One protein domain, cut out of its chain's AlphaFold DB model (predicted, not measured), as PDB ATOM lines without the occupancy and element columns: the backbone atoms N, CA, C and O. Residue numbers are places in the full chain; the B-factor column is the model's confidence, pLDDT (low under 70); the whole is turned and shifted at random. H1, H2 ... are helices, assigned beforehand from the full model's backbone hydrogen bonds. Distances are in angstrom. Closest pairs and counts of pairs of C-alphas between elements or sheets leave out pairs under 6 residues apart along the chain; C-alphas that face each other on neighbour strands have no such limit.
ATOM      1  N   ASP A 592      39.193 -51.326  19.282       95.94
ATOM      2  CA  ASP A 592      38.993 -51.264  20.732       95.94
ATOM      3  C   ASP A 592      40.270 -51.601  21.508       95.94
ATOM      4  O   ASP A 592      40.585 -50.975  22.526       95.94
ATOM      5  N   GLN A 593      41.047 -52.570  21.020       96.81
ATOM      6  CA  GLN A 593      42.345 -52.915  21.599       96.81
ATOM      7  C   GLN A 593      43.366 -51.787  21.407       96.81
ATOM      8  O   GLN A 593      44.143 -51.498  22.321       96.81
ATOM      9  N   TRP A 594      43.327 -51.126  20.250       97.06
ATOM     10  CA  TRP A 594      44.133 -49.957  19.923       97.06
ATOM     11  C   TRP A 594      43.819 -48.775  20.849       97.06
ATOM     12  O   TRP A 594      44.723 -48.239  21.491       97.06
ATOM     13  N   ILE A 595      42.541 -48.441  21.043       97.62
ATOM     14  CA  ILE A 595      42.113 -47.380  21.964       97.62
ATOM     15  C   ILE A 595      42.532 -47.696  23.403       97.62
ATOM     16  O   ILE A 595      43.068 -46.831  24.102       97.62
ATOM     17  N   LYS A 596      42.360 -48.944  23.858       97.75
ATOM     18  CA  LYS A 596      42.837 -49.384  25.183       97.75
ATOM     19  C   LYS A 596      44.356 -49.231  25.322       97.75
ATOM     20  O   LYS A 596      44.839 -48.811  26.377       97.75
ATOM     21  N   PHE A 597      45.117 -49.556  24.276       98.06
ATOM     22  CA  PHE A 597      46.564 -49.363  24.248       98.06
ATOM     23  C   PHE A 597      46.942 -47.881  24.373       98.06
ATOM     24  O   PHE A 597      47.754 -47.548  25.240       98.06
ATOM     25  N   LEU A 598      46.316 -47.003  23.586       98.00
ATOM     26  CA  LEU A 598      46.566 -45.560  23.611       98.00
ATOM     27  C   LEU A 598      46.219 -44.936  24.965       98.00
ATOM     28  O   LEU A 598      47.050 -44.230  25.539       98.00
ATOM     29  N   LYS A 599      45.049 -45.264  25.534       97.88
ATOM     30  CA  LYS A 599      44.661 -44.815  26.881       97.88
ATOM     31  C   LYS A 599      45.721 -45.196  27.912       97.88
ATOM     32  O   LYS A 599      46.129 -44.357  28.709       97.88
ATOM     33  N   ARG A 600      46.238 -46.428  27.878       97.88
ATOM     34  CA  ARG A 600      47.315 -46.842  28.792       97.88
ATOM     35  C   ARG A 600      48.611 -46.069  28.539       97.88
ATOM     36  O   ARG A 600      49.200 -45.566  29.493       97.88
ATOM     37  N   LYS A 601      49.050 -45.957  27.281       96.50
ATOM     38  CA  LYS A 601      50.305 -45.285  26.903       96.50
ATOM     39  C   LYS A 601      50.329 -43.824  27.356       96.50
ATOM     40  O   LYS A 601      51.298 -43.378  27.967       96.50
ATOM     41  N   TYR A 602      49.232 -43.109  27.129       96.88
ATOM     42  CA  TYR A 602      49.109 -41.689  27.449       96.88
ATOM     43  C   TYR A 602      48.551 -41.418  28.856       96.88
ATOM     44  O   TYR A 602      48.344 -40.264  29.228       96.88
ATOM     45  N   ARG A 603      48.369 -42.456  29.688       97.12
ATOM     46  CA  ARG A 603      47.792 -42.361  31.046       97.12
ATOM     47  C   ARG A 603      46.414 -41.679  31.055       97.12
ATOM     48  O   ARG A 603      46.153 -40.817  31.883       97.12
ATOM     49  N   ASN A 604      45.572 -42.059  30.098       96.38
ATOM     50  CA  ASN A 604      44.209 -41.575  29.869       96.38
ATOM     51  C   ASN A 604      44.097 -40.056  29.630       96.38
ATOM     52  O   ASN A 604      43.035 -39.480  29.832       96.38
ATOM     53  N   ARG A 605      45.182 -39.421  29.172       96.94
ATOM     54  CA  ARG A 605      45.254 -37.996  28.825       96.94
ATOM     55  C   ARG A 605      45.263 -37.807  27.315       96.94
ATOM     56  O   ARG A 605      46.296 -38.026  26.678       96.94
ATOM     57  N   PHE A 606      44.109 -37.473  26.744       96.38
ATOM     58  CA  PHE A 606      43.948 -37.334  25.295       96.38
ATOM     59  C   PHE A 606      44.745 -36.145  24.748       96.38
ATOM     60  O   PHE A 606      45.345 -36.241  23.683       96.38
ATOM     61  N   GLU A 607      44.852 -35.069  25.525       95.31
ATOM     62  CA  GLU A 607      45.600 -33.865  25.179       95.31
ATOM     63  C   GLU A 607      47.075 -34.161  24.872       95.31
ATOM     64  O   GLU A 607      47.628 -33.612  23.923       95.31
ATOM     65  N   LYS A 608      47.691 -35.113  25.589       95.50
ATOM     66  CA  LYS A 608      49.084 -35.529  25.347       95.50
ATOM     67  C   LYS A 608      49.259 -36.341  24.071       95.50
ATOM     68  O   LYS A 608      50.314 -36.282  23.442       95.50
ATOM     69  N   LEU A 609      48.254 -37.138  23.713       96.56
ATOM     70  CA  LEU A 609      48.242 -37.838  22.433       96.56
ATOM     71  C   LEU A 609      48.101 -36.822  21.306       96.56
ATOM     72  O   LEU A 609      48.888 -36.856  20.365       96.56
ATOM     73  N   ALA A 610      47.145 -35.901  21.433       94.25
ATOM     74  CA  ALA A 610      46.874 -34.892  20.424       94.25
ATOM     75  C   ALA A 610      48.078 -33.969  20.179       94.25
ATOM     76  O   ALA A 610      48.403 -33.687  19.026       94.25
ATOM     77  N   GLU A 611      48.783 -33.572  21.243       93.62
ATOM     78  CA  GLU A 611      50.049 -32.836  21.161       93.62
ATOM     79  C   GLU A 611      51.115 -33.627  20.389       93.62
ATOM     80  O   GLU A 611      51.756 -33.091  19.488       93.62
ATOM     81  N   GLY A 612      51.276 -34.920  20.694       90.50
ATOM     82  CA  GLY A 612      52.279 -35.764  20.044       90.50
ATOM     83  C   GLY A 612      51.961 -36.115  18.588       90.50
ATOM     84  O   GLY A 612      52.880 -36.265  17.784       90.50
ATOM     85  N   TRP A 613      50.685 -36.287  18.244       93.00
ATOM     86  CA  TRP A 613      50.243 -36.658  16.895       93.00
ATOM     87  C   TRP A 613      50.112 -35.447  15.965       93.00
ATOM     88  O   TRP A 613      50.340 -35.579  14.764       93.00
ATOM     89  N   GLY A 614      49.769 -34.275  16.497       89.44
ATOM     90  CA  GLY A 614      49.458 -33.090  15.702       89.44
ATOM     91  C   GLY A 614      48.043 -33.118  15.109       89.44
ATOM     92  O   GLY A 614      47.394 -34.159  15.004       89.44
ATOM     93  N   LYS A 615      47.545 -31.939  14.712       83.75
ATOM     94  CA  LYS A 615      46.129 -31.724  14.346       83.75
ATOM     95  C   LYS A 615      45.643 -32.620  13.202       83.75
ATOM     96  O   LYS A 615      44.554 -33.181  13.294       83.75
ATOM     97  N   GLU A 616      46.446 -32.774  12.151       79.38
ATOM     98  CA  GLU A 616      46.083 -33.584  10.980       79.38
ATOM     99  C   GLU A 616      45.943 -35.068  11.327       79.38
ATOM    100  O   GLU A 616      44.966 -35.706  10.946       79.38
ATOM    101  N   ALA A 617      46.882 -35.618  12.103       78.25
ATOM    102  CA  ALA A 617      46.858 -37.027  12.485       78.25
ATOM    103  C   ALA A 617      45.762 -37.347  13.515       78.25
ATOM    104  O   ALA A 617      45.328 -38.495  13.596       78.25
ATOM    105  N   VAL A 618      45.310 -36.360  14.294       87.44
ATOM    106  CA  VAL A 618      44.166 -36.494  15.214       87.44
ATOM    107  C   VAL A 618      42.831 -36.451  14.464       87.44
ATOM    108  O   VAL A 618      41.860 -37.049  14.917       87.44
ATOM    109  N   GLY A 619      42.772 -35.780  13.308       85.94
ATOM    110  CA  GLY A 619      41.605 -35.810  12.424       85.94
ATOM    111  C   GLY A 619      40.316 -35.271  13.056       85.94
ATOM    112  O   GLY A 619      39.234 -35.734  12.719       85.94
ATOM    113  N   GLY A 620      40.420 -34.330  14.000       87.00
ATOM    114  CA  GLY A 620      39.263 -33.715  14.665       87.00
ATOM    115  C   GLY A 620      38.676 -34.493  15.852       87.00
ATOM    116  O   GLY A 620      37.701 -34.019  16.435       87.00
ATOM    117  N   ALA A 621      39.262 -35.630  16.243       91.94
ATOM    118  CA  ALA A 621      38.890 -36.347  17.465       91.94
ATOM    119  C   ALA A 621      39.043 -35.457  18.715       91.94
ATOM    120  O   ALA A 621      40.036 -34.736  18.850       91.94
ATOM    121  N   LYS A 622      38.064 -35.509  19.628       92.19
ATOM    122  CA  LYS A 622      38.037 -34.739  20.884       92.19
ATOM    123  C   LYS A 622      38.389 -35.596  22.095       92.19
ATOM    124  O   LYS A 622      38.826 -35.058  23.112       92.19
ATOM    125  N   ASP A 623      38.238 -36.910  21.980       96.19
ATOM    126  CA  ASP A 623      38.696 -37.880  22.962       96.19
ATOM    127  C   ASP A 623      39.262 -39.158  22.307       96.19
ATOM    128  O   ASP A 623      39.340 -39.307  21.086       96.19
ATOM    129  N   PHE A 624      39.684 -40.121  23.132       95.75
ATOM    130  CA  PHE A 624      40.158 -41.416  22.632       95.75
ATOM    131  C   PHE A 624      39.061 -42.242  21.939       95.75
ATOM    132  O   PHE A 624      39.377 -43.087  21.108       95.75
ATOM    133  N   GLY A 625      37.801 -42.072  22.344       93.94
ATOM    134  CA  GLY A 625      36.643 -42.783  21.810       93.94
ATOM    135  C   GLY A 625      36.246 -42.328  20.408       93.94
ATOM    136  O   GLY A 625      35.596 -43.104  19.716       93.94
ATOM    137  N   ASP A 626      36.695 -41.155  19.965       95.00
ATOM    138  CA  ASP A 626      36.501 -40.640  18.605       95.00
ATOM    139  C   ASP A 626      37.522 -41.193  17.593       95.00
ATOM    140  O   ASP A 626      37.298 -41.164  16.382       95.00
ATOM    141  N   LEU A 627      38.668 -41.707  18.057       94.81
ATOM    142  CA  LEU A 627      39.770 -42.101  17.175       94.81
ATOM    143  C   LEU A 627      39.424 -43.343  16.327       94.81
ATOM    144  O   LEU A 627      38.861 -44.314  16.846       94.81
ATOM    145  N   PRO A 628      39.798 -43.390  15.036       93.06
ATOM    146  CA  PRO A 628      39.695 -44.608  14.239       93.06
ATOM    147  C   PRO A 628      40.774 -45.630  14.638       93.06
ATOM    148  O   PRO A 628      41.718 -45.329  15.377       93.06
ATOM    149  N   ALA A 629      40.662 -46.849  14.104       93.06
ATOM    150  CA  ALA A 629      41.793 -47.771  14.091       93.06
ATOM    151  C   ALA A 629      42.993 -47.159  13.343       93.06
ATOM    152  O   ALA A 629      42.845 -46.249  12.520       93.06
ATOM    153  N   PHE A 630      44.187 -47.681  13.619       92.44
ATOM    154  CA  PHE A 630      45.347 -47.412  12.777       92.44
ATOM    155  C   PHE A 630      45.147 -48.031  11.380       92.44
ATOM    156  O   PHE A 630      44.330 -48.930  11.184       92.44
ATOM    157  N   THR A 631      45.881 -47.533  10.395       89.81
ATOM    158  CA  THR A 631      45.826 -47.975   8.994       89.81
ATOM    159  C   THR A 631      47.134 -48.644   8.569       89.81
ATOM    160  O   THR A 631      48.158 -48.514   9.240       89.81
ATOM    161  N   HIS A 632      47.144 -49.305   7.406       84.88
ATOM    162  CA  HIS A 632      48.388 -49.820   6.818       84.88
ATOM    163  C   HIS A 632      49.414 -48.696   6.596       84.88
ATOM    164  O   HIS A 632      50.601 -48.863   6.872       84.88
ATOM    165  N   ALA A 633      48.959 -47.511   6.177       82.25
ATOM    166  CA  ALA A 633      49.823 -46.344   6.044       82.25
ATOM    167  C   ALA A 633      50.410 -45.900   7.394       82.25
ATOM    168  O   ALA A 633      51.581 -45.537   7.437       82.25
ATOM    169  N   ASP A 634      49.655 -45.975   8.495       87.75
ATOM    170  CA  ASP A 634      50.192 -45.691   9.832       87.75
ATOM    171  C   ASP A 634      51.299 -46.682  10.218       87.75
ATOM    172  O   ASP A 634      52.339 -46.274  10.727       87.75
ATOM    173  N   ALA A 635      51.108 -47.974   9.939       82.81
ATOM    174  CA  ALA A 635      52.071 -49.008  10.309       82.81
ATOM    175  C   ALA A 635      53.311 -49.056   9.393       82.81
ATOM    176  O   ALA A 635      54.406 -49.305   9.897       82.81
ATOM    177  N   TYR A 636      53.171 -48.804   8.085       76.88
ATOM    178  CA  TYR A 636      54.228 -49.036   7.082       76.88
ATOM    179  C   TYR A 636      54.568 -47.833   6.195       76.88
ATOM    180  O   TYR A 636      55.551 -47.870   5.460       76.88
ATOM    181  N   GLY A 637      53.778 -46.760   6.241       67.56
ATOM    182  CA  GLY A 637      53.889 -45.628   5.320       67.56
ATOM    183  C   GLY A 637      54.213 -44.276   5.956       67.56
ATOM    184  O   GLY A 637      54.514 -43.351   5.202       67.56
ATOM    185  N   ARG A 638      54.140 -44.119   7.281       74.31
ATOM    186  CA  ARG A 638      54.353 -42.848   8.001       74.31
ATOM    187  C   ARG A 638      55.640 -42.879   8.828       74.31
ATOM    188  O   ARG A 638      56.084 -43.943   9.241       74.31
ATOM    189  N   LEU A 639      56.208 -41.702   9.103       81.25
ATOM    190  CA  LEU A 639      57.423 -41.517   9.916       81.25
ATOM    191  C   LEU A 639      57.183 -40.500  11.050       81.25
ATOM    192  O   LEU A 639      57.946 -39.560  11.238       81.25
ATOM    193  N   ASP A 640      56.089 -40.665  11.796       84.75
ATOM    194  CA  ASP A 640      55.657 -39.737  12.849       84.75
ATOM    195  C   ASP A 640      55.236 -40.452  14.148       84.75
ATOM    196  O   ASP A 640      55.340 -41.675  14.285       84.75
ATOM    197  N   GLN A 641      54.795 -39.692  15.156       91.75
ATOM    198  CA  GLN A 641      54.407 -40.269  16.446       91.75
ATOM    199  C   GLN A 641      53.272 -41.295  16.324       91.75
ATOM    200  O   GLN A 641      53.324 -42.326  16.996       91.75
ATOM    201  N   ARG A 642      52.290 -41.057  15.446       91.88
ATOM    202  CA  ARG A 642      51.193 -41.998  15.191       91.88
ATOM    203  C   ARG A 642      51.722 -43.318  14.623       91.88
ATOM    204  O   ARG A 642      51.301 -44.382  15.073       91.88
ATOM    205  N   ALA A 643      52.710 -43.263  13.730       88.38
ATOM    206  CA  ALA A 643      53.391 -44.444  13.204       88.38
ATOM    207  C   ALA A 643      54.162 -45.228  14.279       88.38
ATOM    208  O   ALA A 643      54.134 -46.463  14.300       88.38
ATOM    209  N   ARG A 644      54.826 -44.523  15.211       91.88
ATOM    210  CA  ARG A 644      55.484 -45.158  16.372       91.88
ATOM    211  C   ARG A 644      54.477 -45.892  17.241       91.88
ATOM    212  O   ARG A 644      54.709 -47.047  17.582       91.88
ATOM    213  N   ASP A 645      53.361 -45.247  17.563       95.31
ATOM    214  CA  ASP A 645      52.320 -45.853  18.387       95.31
ATOM    215  C   ASP A 645      51.711 -47.083  17.706       95.31
ATOM    216  O   ASP A 645      51.555 -48.114  18.360       95.31
ATOM    217  N   ALA A 646      51.435 -47.010  16.398       94.25
ATOM    218  CA  ALA A 646      50.930 -48.141  15.622       94.25
ATOM    219  C   ALA A 646      51.907 -49.330  15.657       94.25
ATOM    220  O   ALA A 646      51.504 -50.456  15.937       94.25
ATOM    221  N   ASN A 647      53.209 -49.088  15.470       93.50
ATOM    222  CA  ASN A 647      54.215 -50.153  15.500       93.50
ATOM    223  C   ASN A 647      54.473 -50.715  16.903       93.50
ATOM    224  O   ASN A 647      54.707 -51.916  17.044       93.50
ATOM    225  N   GLU A 648      54.405 -49.895  17.953       94.56
ATOM    226  CA  GLU A 648      54.406 -50.395  19.334       94.56
ATOM    227  C   GLU A 648      53.179 -51.267  19.626       94.56
ATOM    228  O   GLU A 648      53.293 -52.280  20.321       94.56
ATOM    229  N   PHE A 649      52.012 -50.913  19.079       96.12
ATOM    230  CA  PHE A 649      50.803 -51.715  19.219       96.12
ATOM    231  C   PHE A 649      50.894 -53.043  18.459       96.12
ATOM    232  O   PHE A 649      50.641 -54.084  19.065       96.12
ATOM    233  N   CYS A 650      51.340 -53.049  17.197       94.56
ATOM    234  CA  CYS A 650      51.592 -54.283  16.442       94.56
ATOM    235  C   CYS A 650      52.590 -55.195  17.171       94.56
ATOM    236  O   CYS A 650      52.306 -56.369  17.392       94.56
TER     237      CYS A 650
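What this domain is: This is residues 592 to 650 of the 1087 residues of an uncharacterized protein of Verrucomicrobia bacterium (UniProt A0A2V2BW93). The three longest helices, H1, H2 and H5, make a loose triangle, each coming near the next close to their ends, and over one face of the triangle lie the short helix H3, the long unnamed stretch of residues 619 to 631, and the short helix H4, which packs on H5. The printed part has 59 residues, with five named helices, H1 to H5 in that order, and no named strand; the class is all helix. The whole is compact, with a radius of gyration of the C-alphas of 10.3 A, and rounded, with spans of 26 by 22 by 15 A.

How they stand to each other: Start at H1, residues 592 to 601, and go through a tight link to H2, residues 606 to 613. H1 and H2 are close but not clearly touching: their closest C-alphas, those of Lys 599 and Phe 606, are 7.7 A apart, and their lines stand about perpendicular at 89 degrees. After a tight link comes H3, residues 615 to 618, close to H2 but not clearly touching, with the C-alphas of Ala 610 and Val 618 closest at 6.1 A. Look next at H4, residues 632 to 636, which is apart from H1, H2 and H3. A tight link leads to H5, residues 641 to 650, the hub, which touches three helices. H4 touches H5, with the C-alphas of Asp 634 and Ala 643 closest at 4.8 A. H2 touches H5 about perpendicular at 76 degrees, and the closest C-alphas, those of Trp 613 and Gln 641, are 5.5 A apart. H1 and H5 only just touch, with 3 pairs of C-alphas within 8 A; the closest are those of Trp 594 and Phe 649, 6.9 A apart. These two run opposite ways at a steep tilt of 63 degrees. In H1, H2, H4 and H5 every O i to N i+4 pair is within hydrogen-bond range; H3, with 4 residues, is too short for such a pair.

Where its parts are: Find C-alpha 592 at (38.993, -51.264, 20.732); from there H1 runs 14.2 A to C-alpha 601. H2 begins at C-alpha 606, at (43.948, -37.334, 25.295), and is 10.5 A long. H3 has 4 residues and H4 has 5. H5 runs 14.3 A from C-alpha 641 to C-alpha 650 at (51.592, -54.283, 16.442).

The domain as a whole: The two C-alphas farthest apart are those of Asn 604 and Gly 637, 26.7 A. The printed part has no cut. The link from H3 to H4, residues 619 to 631, is long. The mean pLDDT of the printed part is 91.4, and residue 637 is the one printed residue under 70.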